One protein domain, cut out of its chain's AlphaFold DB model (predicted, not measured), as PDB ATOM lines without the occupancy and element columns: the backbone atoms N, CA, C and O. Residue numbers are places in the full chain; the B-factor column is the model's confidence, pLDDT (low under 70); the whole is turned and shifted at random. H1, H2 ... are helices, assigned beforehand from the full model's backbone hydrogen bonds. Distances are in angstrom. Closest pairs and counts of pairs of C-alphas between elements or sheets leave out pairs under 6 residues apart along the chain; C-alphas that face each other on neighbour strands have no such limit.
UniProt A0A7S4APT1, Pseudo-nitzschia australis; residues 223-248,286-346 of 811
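Overview. This is residues 223 to 248 and 286 to 346 of the 811 residues of a protein of Pseudo-nitzschia australis (UniProt A0A7S4APT1). One long helix, H1, makes one side of this model; H3 runs back beside its first part, and the short H2 packs crosswise on H1 farther along. H5 packs on H2, again crosswise, and the small H4 with the long loop of residues 317 to 329 lies at the end away from Asp 248. The printed part has 87 residues with five named helices, H1 to H5 in chain order, and no named strand: all helix. The whole is compact, with a radius of gyration of the C-alphas of 13.6 A, and only just elongated, spanning 47 by 31 by 19 A.

Arrangement. H1, residues 223 to 248, touches H2, residues 289 to 295, with residues 236 to 239 alone; their closest C-alphas, those of Ala 236 and Leu 292, are 6.9 A apart, and the lines are about perpendicular at 78 degrees. With residues 225 to 232 alone, H1 touches H3, residues 297 to 307, at a shallow tilt of 22 degrees, opposite ways; the closest C-alphas are those of Leu 228 and Phe 303, 5.9 A apart. H4, residues 313 to 316, touches no helix. H5, residues 330 to 344, touches H2, about perpendicular at 82 degrees, closest at the C-alphas of His 290 and Leu 337, 6.6 A apart. H5 and H1 only just touch, with 3 pairs of C-alphas within 8 A, the closest those of Phe 233 and Leu 344 at 6.7 A. H4 and H5 are close but not clearly touching, the closest C-alphas being those of Cys 316 and Ile 335 at 6.6 A. Every O i to N i+4 pair is within hydrogen-bond range in H1, H2 and H3, and 9 of 11 in H5; H4 is too short for such a pair.

Along the chain. H1 runs 36.9 A from C-alpha 223 at (31.086, 231.893, 273.877) to C-alpha 248. H2 measures 9.8 A, H3 15.2 A and H4 5.4 A. H5 covers 20.4 A and ends at C-alpha 344 at (24.406, 214.799, 275.180).

Size, cuts and confidence. The C-alphas farthest apart, those of Asp 248 and Ser 320, are 46.9 A apart. Residues 249 to 285 are not printed, and C-alphas 248 and 286 are 13.4 A apart across the cut. The link from H4 to H5 is long. Mean pLDDT of the printed part is 81.6; residues 321 to 322, 328 and 346 are under 70.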
ATOM      1  N   GLU A 223      31.743 231.623 272.588       78.88
ATOM      2  CA  GLU A 223      31.086 231.893 273.877       78.88
ATOM      3  C   GLU A 223      29.564 231.700 273.812       78.88
ATOM      4  O   GLU A 223      28.974 231.032 274.668       78.88
ATOM      5  N   VAL A 224      28.920 232.223 272.765       76.94
ATOM      6  CA  VAL A 224      27.464 232.109 272.592       76.94
ATOM      7  C   VAL A 224      27.055 230.670 272.267       76.94
ATOM      8  O   VAL A 224      26.056 230.171 272.793       76.94
ATOM      9  N   GLU A 225      27.836 229.967 271.442       81.06
ATOM     10  CA  GLU A 225      27.612 228.547 271.165       81.06
ATOM     11  C   GLU A 225      27.720 227.703 272.446       81.06
ATOM     12  O   GLU A 225      26.843 226.874 272.723       81.06
ATOM     13  N   GLY A 226      28.732 227.969 273.279       80.38
ATOM     14  CA  GLY A 226      28.905 227.335 274.586       80.38
ATOM     15  C   GLY A 226      27.728 227.586 275.537       80.38
ATOM     16  O   GLY A 226      27.250 226.659 276.205       80.38
ATOM     17  N   GLU A 227      27.192 228.808 275.563       84.00
ATOM     18  CA  GLU A 227      26.019 229.153 276.373       84.00
ATOM     19  C   GLU A 227      24.764 228.388 275.913       84.00
ATOM     20  O   GLU A 227      24.018 227.835 276.731       84.00
ATOM     21  N   LEU A 228      24.529 228.305 274.599       78.06
ATOM     22  CA  LEU A 228      23.381 227.592 274.035       78.06
ATOM     23  C   LEU A 228      23.473 226.084 274.254       78.06
ATOM     24  O   LEU A 228      22.493 225.472 274.691       78.06
ATOM     25  N   ARG A 229      24.656 225.495 274.053       83.81
ATOM     26  CA  ARG A 229      24.923 224.090 274.382       83.81
ATOM     27  C   ARG A 229      24.614 223.809 275.854       83.81
ATOM     28  O   ARG A 229      23.919 222.843 276.175       83.81
ATOM     29  N   THR A 230      25.034 224.706 276.745       81.81
ATOM     30  CA  THR A 230      24.755 224.617 278.186       81.81
ATOM     31  C   THR A 230      23.255 224.683 278.489       81.81
ATOM     32  O   THR A 230      22.761 223.923 279.325       81.81
ATOM     33  N   LYS A 231      22.493 225.544 277.803       81.50
ATOM     34  CA  LYS A 231      21.028 225.630 277.957       81.50
ATOM     35  C   LYS A 231      20.327 224.338 277.531       81.50
ATOM     36  O   LYS A 231      19.494 223.836 278.291       81.50
ATOM     37  N   VAL A 232      20.691 223.777 276.374       81.94
ATOM     38  CA  VAL A 232      20.151 222.493 275.885       81.94
ATOM     39  C   VAL A 232      20.450 221.375 276.889       81.94
ATOM     40  O   VAL A 232      19.538 220.671 277.329       81.94
ATOM     41  N   PHE A 233      21.701 221.277 277.346       83.62
ATOM     42  CA  PHE A 233      22.126 220.264 278.312       83.62
ATOM     43  C   PHE A 233      21.405 220.393 279.666       83.62
ATOM     44  O   PHE A 233      20.882 219.412 280.199       83.62
ATOM     45  N   ARG A 234      21.288 221.611 280.217       83.50
ATOM     46  CA  ARG A 234      20.554 221.873 281.471       83.50
ATOM     47  C   ARG A 234      19.078 221.494 281.363       83.50
ATOM     48  O   ARG A 234      18.517 220.932 282.308       83.50
ATOM     49  N   LYS A 235      18.443 221.770 280.219       85.06
ATOM     50  CA  LYS A 235      17.046 221.397 279.974       85.06
ATOM     51  C   LYS A 235      16.878 219.875 279.929       85.06
ATOM     52  O   LYS A 235      15.980 219.356 280.597       85.06
ATOM     53  N   ALA A 236      17.775 219.166 279.245       81.19
ATOM     54  CA  ALA A 236      17.799 217.705 279.221       81.19
ATOM     55  C   ALA A 236      17.997 217.105 280.629       81.19
ATOM     56  O   ALA A 236      17.222 216.239 281.050       81.19
ATOM     57  N   LEU A 237      18.951 217.630 281.412       83.75
ATOM     58  CA  LEU A 237      19.183 217.228 282.806       83.75
ATOM     59  C   LEU A 237      17.934 217.402 283.677       83.75
ATOM     60  O   LEU A 237      17.583 216.507 284.448       83.75
ATOM     61  N   TYR A 238      17.247 218.541 283.561       87.12
ATOM     62  CA  TYR A 238      16.016 218.803 284.306       87.12
ATOM     63  C   TYR A 238      14.928 217.761 283.999       87.12
ATOM     64  O   TYR A 238      14.296 217.231 284.918       87.12
ATOM     65  N   VAL A 239      14.732 217.424 282.721       79.62
ATOM     66  CA  VAL A 239      13.744 216.423 282.292       79.62
ATOM     67  C   VAL A 239      14.084 215.035 282.849       79.62
ATOM     68  O   VAL A 239      13.203 214.366 283.401       79.62
ATOM     69  N   LEU A 240      15.355 214.624 282.779       83.62
ATOM     70  CA  LEU A 240      15.822 213.343 283.318       83.62
ATOM     71  C   LEU A 240      15.666 213.265 284.844       83.62
ATOM     72  O   LEU A 240      15.109 212.290 285.351       83.62
ATOM     73  N   ARG A 241      16.059 214.313 285.582       87.62
ATOM     74  CA  ARG A 241      15.880 214.398 287.047       87.62
ATOM     75  C   ARG A 241      14.411 214.295 287.445       87.62
ATOM     76  O   ARG A 241      14.064 213.541 288.353       87.62
ATOM     77  N   LYS A 242      13.526 215.002 286.736       81.44
ATOM     78  CA  LYS A 242      12.078 214.953 286.979       81.44
ATOM     79  C   LYS A 242      11.504 213.551 286.764       81.44
ATOM     80  O   LYS A 242      10.623 213.132 287.516       81.44
ATOM     81  N   ARG A 243      11.988 212.817 285.754       80.06
ATOM     82  CA  ARG A 243      11.582 211.425 285.521       80.06
ATOM     83  C   ARG A 243      12.121 210.492 286.604       80.06
ATOM     84  O   ARG A 243      11.328 209.719 287.132       80.06
ATOM     85  N   LYS A 244      13.400 210.613 286.978       82.75
ATOM     86  CA  LYS A 244      14.010 209.844 288.078       82.75
ATOM     87  C   LYS A 244      13.217 210.018 289.375       82.75
ATOM     88  O   LYS A 244      12.695 209.043 289.893       82.75
ATOM     89  N   ALA A 245      12.947 211.259 289.781       78.44
ATOM     90  CA  ALA A 245      12.133 211.544 290.964       78.44
ATOM     91  C   ALA A 245      10.722 210.923 290.899       78.44
ATOM     92  O   ALA A 245      10.142 210.562 291.920       78.44
ATOM     93  N   ARG A 246      10.131 210.796 289.702       77.00
ATOM     94  CA  ARG A 246       8.835 210.125 289.520       77.00
ATOM     95  C   ARG A 246       8.943 208.609 289.681       77.00
ATOM     96  O   ARG A 246       8.018 208.018 290.229       77.00
ATOM     97  N   ILE A 247      10.025 208.003 289.193       74.94
ATOM     98  CA  ILE A 247      10.324 206.575 289.362       74.94
ATOM     99  C   ILE A 247      10.598 206.281 290.840       74.94
ATOM    100  O   ILE A 247       9.962 205.390 291.394       74.94
ATOM    101  N   ASP A 248      11.419 207.094 291.504       76.25
ATOM    102  CA  ASP A 248      11.729 206.954 292.932       76.25
ATOM    103  C   ASP A 248      10.460 207.072 293.786       76.25
ATOM    104  O   ASP A 248      10.215 206.253 294.663       76.25
ATOM    105  N   GLY A 286      15.866 204.090 281.184       83.06
ATOM    106  CA  GLY A 286      16.362 205.227 280.428       83.06
ATOM    107  C   GLY A 286      15.246 205.944 279.677       83.06
ATOM    108  O   GLY A 286      14.106 205.480 279.554       83.06
ATOM    109  N   VAL A 287      15.575 207.123 279.165       85.00
ATOM    110  CA  VAL A 287      14.673 207.922 278.339       85.00
ATOM    111  C   VAL A 287      15.103 207.827 276.894       85.00
ATOM    112  O   VAL A 287      16.221 208.211 276.593       85.00
ATOM    113  N   TYR A 288      14.225 207.391 275.994       89.12
ATOM    114  CA  TYR A 288      14.525 207.423 274.562       89.12
ATOM    115  C   TYR A 288      14.921 208.836 274.113       89.12
ATOM    116  O   TYR A 288      14.188 209.797 274.375       89.12
ATOM    117  N   CYS A 289      16.066 208.957 273.441       87.25
ATOM    118  CA  CYS A 289      16.624 210.228 272.981       87.25
ATOM    119  C   CYS A 289      15.639 210.982 272.091       87.25
ATOM    120  O   CYS A 289      15.485 212.185 272.243       87.25
ATOM    121  N   HIS A 290      14.876 210.265 271.267       85.50
ATOM    122  CA  HIS A 290      13.815 210.832 270.436       85.50
ATOM    123  C   HIS A 290      12.722 211.545 271.252       85.50
ATOM    124  O   HIS A 290      12.351 212.688 270.980       85.50
ATOM    125  N   TRP A 291      12.263 210.925 272.345       89.00
ATOM    126  CA  TRP A 291      11.323 211.574 273.260       89.00
ATOM    127  C   TRP A 291      11.958 212.786 273.951       89.00
ATOM    128  O   TRP A 291      11.294 213.809 274.124       89.00
ATOM    129  N   LEU A 292      13.231 212.684 274.344       84.00
ATOM    130  CA  LEU A 292      13.951 213.762 275.022       84.00
ATOM    131  C   LEU A 292      14.191 214.963 274.094       84.00
ATOM    132  O   LEU A 292      13.975 216.099 274.516       84.00
ATOM    133  N   LEU A 293      14.537 214.707 272.831       86.44
ATOM    134  CA  LEU A 293      14.653 215.690 271.756       86.44
ATOM    135  C   LEU A 293      13.345 216.463 271.601       86.44
ATOM    136  O   LEU A 293      13.356 217.688 271.616       86.44
ATOM    137  N   ARG A 294      12.192 215.782 271.578       84.12
ATOM    138  CA  ARG A 294      10.876 216.444 271.523       84.12
ATOM    139  C   ARG A 294      10.599 217.364 272.714       84.12
ATOM    140  O   ARG A 294       9.874 218.343 272.566       84.12
ATOM    141  N   GLN A 295      11.165 217.081 273.890       84.88
ATOM    142  CA  GLN A 295      11.056 217.971 275.056       84.88
ATOM    143  C   GLN A 295      12.004 219.181 274.989       84.88
ATOM    144  O   GLN A 295      11.788 220.150 275.720       84.88
ATOM    145  N   CYS A 296      13.036 219.117 274.143       84.69
ATOM    146  CA  CYS A 296      14.079 220.134 273.982       84.69
ATOM    147  C   CYS A 296      14.085 220.759 272.574       84.69
ATOM    148  O   CYS A 296      15.031 221.460 272.224       84.69
ATOM    149  N   SER A 297      13.071 220.474 271.751       83.06
ATOM    150  CA  SER A 297      13.130 220.677 270.299       83.06
ATOM    151  C   SER A 297      13.331 222.137 269.916       83.06
ATOM    152  O   SER A 297      14.048 222.419 268.965       83.06
ATOM    153  N   TRP A 298      12.763 223.067 270.682       76.81
ATOM    154  CA  TRP A 298      12.913 224.501 270.443       76.81
ATOM    155  C   TRP A 298      14.311 225.011 270.786       76.81
ATOM    156  O   TRP A 298      14.943 225.658 269.954       76.81
ATOM    157  N   GLU A 299      14.810 224.708 271.985       83.69
ATOM    158  CA  GLU A 299      16.150 225.109 272.422       83.69
ATOM    159  C   GLU A 299      17.233 224.489 271.533       83.69
ATOM    160  O   GLU A 299      18.216 225.144 271.193       83.69
ATOM    161  N   PHE A 300      17.027 223.245 271.111       86.88
ATOM    162  CA  PHE A 300      17.959 222.549 270.243       86.88
ATOM    163  C   PHE A 300      17.888 223.027 268.789       86.88
ATOM    164  O   PHE A 300      18.926 223.250 268.174       86.88
ATOM    165  N   HIS A 301      16.695 223.289 268.247       83.12
ATOM    166  CA  HIS A 301      16.570 223.904 266.923       83.12
ATOM    167  C   HIS A 301      17.259 225.275 266.864       83.12
ATOM    168  O   HIS A 301      17.918 225.594 265.875       83.12
ATOM    169  N   PHE A 302      17.146 226.067 267.934       79.31
ATOM    170  CA  PHE A 302      17.844 227.345 268.047       79.31
ATOM    171  C   PHE A 302      19.367 227.166 268.055       79.31
ATOM    172  O   PHE A 302      20.066 227.853 267.313       79.31
ATOM    173  N   PHE A 303      19.872 226.198 268.828       88.19
ATOM    174  CA  PHE A 303      21.287 225.830 268.816       88.19
ATOM    175  C   PHE A 303      21.773 225.466 267.402       88.19
ATOM    176  O   PHE A 303      22.761 226.031 266.947       88.19
ATOM    177  N   LEU A 304      21.048 224.606 266.676       85.88
ATOM    178  CA  LEU A 304      21.418 224.185 265.318       85.88
ATOM    179  C   LEU A 304      21.417 225.346 264.308       85.88
ATOM    180  O   LEU A 304      22.270 225.409 263.425       85.88
ATOM    181  N   ARG A 305      20.484 226.301 264.426       83.25
ATOM    182  CA  ARG A 305      20.525 227.517 263.594       83.25
ATOM    183  C   ARG A 305      21.760 228.354 263.895       83.25
ATOM    184  O   ARG A 305      22.418 228.807 262.964       83.25
ATOM    185  N   TYR A 306      22.062 228.556 265.175       84.62
ATOM    186  CA  TYR A 306      23.157 229.419 265.604       84.62
ATOM    187  C   TYR A 306      24.538 228.837 265.275       84.62
ATOM    188  O   TYR A 306      25.416 229.563 264.811       84.62
ATOM    189  N   SER A 307      24.721 227.523 265.439       83.81
ATOM    190  CA  SER A 307      25.971 226.849 265.065       83.81
ATOM    191  C   SER A 307      26.219 226.871 263.552       83.81
ATOM    192  O   SER A 307      27.342 226.661 263.102       83.81
ATOM    193  N   GLY A 308      25.198 227.199 262.753       83.88
ATOM    194  CA  GLY A 308      25.262 227.147 261.299       83.88
ATOM    195  C   GLY A 308      25.057 225.738 260.747       83.88
ATOM    196  O   GLY A 308      25.282 225.534 259.561       83.88
ATOM    197  N   PHE A 309      24.583 224.787 261.563       87.25
ATOM    198  CA  PHE A 309      24.348 223.394 261.164       87.25
ATOM    199  C   PHE A 309      23.513 223.279 259.882       87.25
ATOM    200  O   PHE A 309      23.849 222.515 258.989       87.25
ATOM    201  N   TYR A 310      22.452 224.082 259.751       82.12
ATOM    202  CA  TYR A 310      21.588 224.076 258.559       82.12
ATOM    203  C   TYR A 310      22.198 224.753 257.326       82.12
ATOM    204  O   TYR A 310      21.660 224.623 256.231       82.12
ATOM    205  N   MET A 311      23.274 225.518 257.506       79.81
ATOM    206  CA  MET A 311      23.974 226.206 256.421       79.81
ATOM    207  C   MET A 311      25.124 225.370 255.861       79.81
ATOM    208  O   MET A 311      25.672 225.740 254.825       79.81
ATOM    209  N   ASP A 312      25.474 224.265 256.525       82.94
ATOM    210  CA  ASP A 312      26.513 223.336 256.105       82.94
ATOM    211  C   ASP A 312      25.883 222.011 255.628       82.94
ATOM    212  O   ASP A 312      25.510 221.165 256.452       82.94
ATOM    213  N   PRO A 313      25.755 221.812 254.301       78.38
ATOM    214  CA  PRO A 313      25.276 220.570 253.697       78.38
ATOM    215  C   PRO A 313      25.980 219.312 254.217       78.38
ATOM    216  O   PRO A 313      25.347 218.264 254.341       78.38
ATOM    217  N   ALA A 314      27.270 219.408 254.563       79.56
ATOM    218  CA  ALA A 314      28.044 218.271 255.049       79.56
ATOM    219  C   ALA A 314      27.637 217.854 256.470       79.56
ATOM    220  O   ALA A 314      27.734 216.676 256.808       79.56
ATOM    221  N   LEU A 315      27.158 218.796 257.291       78.12
ATOM    222  CA  LEU A 315      26.729 218.526 258.665       78.12
ATOM    223  C   LEU A 315      25.270 218.079 258.750       78.12
ATOM    224  O   LEU A 315      24.948 217.177 259.520       78.12
ATOM    225  N   CYS A 316      24.378 218.712 257.984       80.88
ATOM    226  CA  CYS A 316      22.943 218.430 258.059       80.88
ATOM    227  C   CYS A 316      22.449 217.392 257.046       80.88
ATOM    228  O   CYS A 316      21.300 216.972 257.140       80.88
ATOM    229  N   GLY A 317      23.279 216.977 256.083       80.88
ATOM    230  CA  GLY A 317      22.887 216.018 255.046       80.88
ATOM    231  C   GLY A 317      21.835 216.552 254.067       80.88
ATOM    232  O   GLY A 317      21.247 215.775 253.320       80.88
ATOM    233  N   TYR A 318      21.573 217.863 254.072       80.69
ATOM    234  CA  TYR A 318      20.710 218.509 253.087       80.69
ATOM    235  C   TYR A 318      21.511 218.839 251.829       80.69
ATOM    236  O   TYR A 318      22.595 219.406 251.922       80.69
ATOM    237  N   GLU A 319      20.965 218.526 250.651       76.12
ATOM    238  CA  GLU A 319      21.606 218.827 249.359       76.12
ATOM    239  C   GLU A 319      21.798 220.337 249.151       76.12
ATOM    240  O   GLU A 319      22.755 220.777 248.514       76.12
ATOM    241  N   SER A 320      20.908 221.141 249.738       74.94
ATOM    242  CA  SER A 320      20.972 222.596 249.738       74.94
ATOM    243  C   SER A 320      20.549 223.176 251.095       74.94
ATOM    244  O   SER A 320      19.625 222.653 251.723       74.94
ATOM    245  N   PRO A 321      21.112 224.323 251.528       61.62
ATOM    246  CA  PRO A 321      20.623 225.079 252.693       61.62
ATOM    247  C   PRO A 321      19.133 225.471 252.613       61.62
ATOM    248  O   PRO A 321      18.534 225.882 253.608       61.62
ATOM    249  N   CYS A 322      18.524 225.370 251.428       63.19
ATOM    250  CA  CYS A 322      17.099 225.599 251.202       63.19
ATOM    251  C   CYS A 322      16.211 224.380 251.520       63.19
ATOM    252  O   CYS A 322      14.999 224.550 251.618       63.19
ATOM    253  N   ASP A 323      16.781 223.186 251.715       72.69
ATOM    254  CA  ASP A 323      16.033 221.928 251.876       72.69
ATOM    255  C   ASP A 323      15.725 221.562 253.333       72.69
ATOM    256  O   ASP A 323      15.319 220.429 253.620       72.69
ATOM    257  N   VAL A 324      15.899 222.511 254.262       70.19
ATOM    258  CA  VAL A 324      15.623 222.298 255.686       70.19
ATOM    259  C   VAL A 324      14.190 221.811 255.859       70.19
ATOM    260  O   VAL A 324      13.222 222.525 255.595       70.19
ATOM    261  N   LYS A 325      14.057 220.567 256.316       79.44
ATOM    262  CA  LYS A 325      12.757 219.927 256.508       79.44
ATOM    263  C   LYS A 325      12.010 220.579 257.670       79.44
ATOM    264  O   LYS A 325      12.607 221.161 258.580       79.44
ATOM    265  N   GLN A 326      10.681 220.495 257.630       73.25
ATOM    266  CA  GLN A 326       9.810 221.082 258.645       73.25
ATOM    267  C   GLN A 326      10.196 220.571 260.042       73.25
ATOM    268  O   GLN A 326      10.297 219.368 260.259       73.25
ATOM    269  N   VAL A 327      10.369 221.476 261.012       70.31
ATOM    270  CA  VAL A 327      10.680 221.096 262.401       70.31
ATOM    271  C   VAL A 327       9.608 220.142 262.933       70.31
ATOM    272  O   VAL A 327       8.421 220.477 262.946       70.31
ATOM    273  N   GLY A 328      10.041 218.963 263.383       69.31
ATOM    274  CA  GLY A 328       9.166 217.878 263.834       69.31
ATOM    275  C   GLY A 328       8.687 216.922 262.733       69.31
ATOM    276  O   GLY A 328       7.912 216.019 263.040       69.31
ATOM    277  N   SER A 329       9.119 217.091 261.476       79.25
ATOM    278  CA  SER A 329       8.995 216.037 260.460       79.25
ATOM    279  C   SER A 329       9.945 214.882 260.782       79.25
ATOM    280  O   SER A 329      10.934 215.074 261.489       79.25
ATOM    281  N   LYS A 330       9.659 213.684 260.259       79.12
ATOM    282  CA  LYS A 330      10.485 212.495 260.513       79.12
ATOM    283  C   LYS A 330      11.916 212.697 260.011       79.12
ATOM    284  O   LYS A 330      12.860 212.435 260.734       79.12
ATOM    285  N   GLU A 331      12.067 213.264 258.822       81.62
ATOM    286  CA  GLU A 331      13.356 213.538 258.185       81.62
ATOM    287  C   GLU A 331      14.176 214.565 258.976       81.62
ATOM    288  O   GLU A 331      15.389 214.428 259.117       81.62
ATOM    289  N   TRP A 332      13.519 215.598 259.518       86.88
ATOM    290  CA  TRP A 332      14.167 216.537 260.429       86.88
ATOM    291  C   TRP A 332      14.563 215.848 261.738       86.88
ATOM    292  O   TRP A 332      15.682 216.033 262.210       86.88
ATOM    293  N   GLU A 333      13.663 215.056 262.331       84.31
ATOM    294  CA  GLU A 333      13.922 214.331 263.579       84.31
ATOM    295  C   GLU A 333      15.102 213.362 263.424       84.31
ATOM    296  O   GLU A 333      15.980 213.378 264.277       84.31
ATOM    297  N   ASP A 334      15.181 212.599 262.333       85.56
ATOM    298  CA  ASP A 334      16.241 211.613 262.092       85.56
ATOM    299  C   ASP A 334      17.627 212.281 261.989       85.56
ATOM    300  O   ASP A 334      18.572 211.871 262.666       85.56
ATOM    301  N   ILE A 335      17.737 213.370 261.219       83.94
ATOM    302  CA  ILE A 335      18.984 214.138 261.051       83.94
ATOM    303  C   ILE A 335      19.395 214.819 262.359       83.94
ATOM    304  O   ILE A 335      20.563 214.818 262.749       83.94
ATOM    305  N   THR A 336      18.438 215.428 263.055       87.19
ATOM    306  CA  THR A 336      18.733 216.205 264.262       87.19
ATOM    307  C   THR A 336      18.974 215.326 265.486       87.19
ATOM    308  O   THR A 336      19.714 215.734 266.380       87.19
ATOM    309  N   LEU A 337      18.421 214.111 265.527       88.81
ATOM    310  CA  LEU A 337      18.630 213.170 266.624       88.81
ATOM    311  C   LEU A 337      20.096 212.755 266.754       88.81
ATOM    312  O   LEU A 337      20.606 212.757 267.870       88.81
ATOM    313  N   ALA A 338      20.791 212.491 265.644       86.94
ATOM    314  CA  ALA A 338      22.213 212.146 265.669       86.94
ATOM    315  C   ALA A 338      23.059 213.260 266.314       86.94
ATOM    316  O   ALA A 338      23.828 213.016 267.247       86.94
ATOM    317  N   THR A 339      22.845 214.511 265.898       88.19
ATOM    318  CA  THR A 339      23.521 215.683 266.480       88.19
ATOM    319  C   THR A 339      23.126 215.902 267.943       88.19
ATOM    320  O   THR A 339      23.950 216.291 268.771       88.19
ATOM    321  N   PHE A 340      21.867 215.635 268.300       89.56
ATOM    322  CA  PHE A 340      21.390 215.747 269.678       89.56
ATOM    323  C   PHE A 340      22.086 214.737 270.593       89.56
ATOM    324  O   PHE A 340      22.527 215.096 271.685       89.56
ATOM    325  N   GLU A 341      22.227 213.491 270.142       88.19
ATOM    326  CA  GLU A 341      22.935 212.440 270.871       88.19
ATOM    327  C   GLU A 341      24.409 212.792 271.073       88.19
ATOM    328  O   GLU A 341      24.897 212.677 272.197       88.19
ATOM    329  N   GLN A 342      25.088 213.321 270.051       86.19
ATOM    330  CA  GLN A 342      26.473 213.795 270.167       86.19
ATOM    331  C   GLN A 342      26.632 214.908 271.211       86.19
ATOM    332  O   GLN A 342      27.580 214.900 271.987       86.19
ATOM    333  N   ILE A 343      25.692 215.854 271.294       85.62
ATOM    334  CA  ILE A 343      25.763 216.929 272.299       85.62
ATOM    335  C   ILE A 343      25.559 216.401 273.717       85.62
ATOM    336  O   ILE A 343      26.190 216.901 274.653       85.62
ATOM    337  N   LEU A 344      24.659 215.428 273.885       85.19
ATOM    338  CA  LEU A 344      24.406 214.799 275.180       85.19
ATOM    339  C   LEU A 344      25.570 213.902 275.613       85.19
ATOM    340  O   LEU A 344      25.880 213.846 276.804       85.19
ATOM    341  N   CYS A 345      26.230 213.254 274.656       80.38
ATOM    342  CA  CYS A 345      27.488 212.547 274.828       80.38
ATOM    343  C   CYS A 345      28.646 213.547 274.862       80.38
ATOM    344  O   CYS A 345      29.412 213.655 273.913       80.38
ATOM    345  N   VAL A 346      28.797 214.291 275.961       66.81
ATOM    346  CA  VAL A 346      30.042 215.037 276.185       66.81
ATOM    347  C   VAL A 346      31.165 214.003 276.275       66.81
ATOM    348  O   VAL A 346      31.278 213.304 277.287       66.81
TER     349      VAL A 346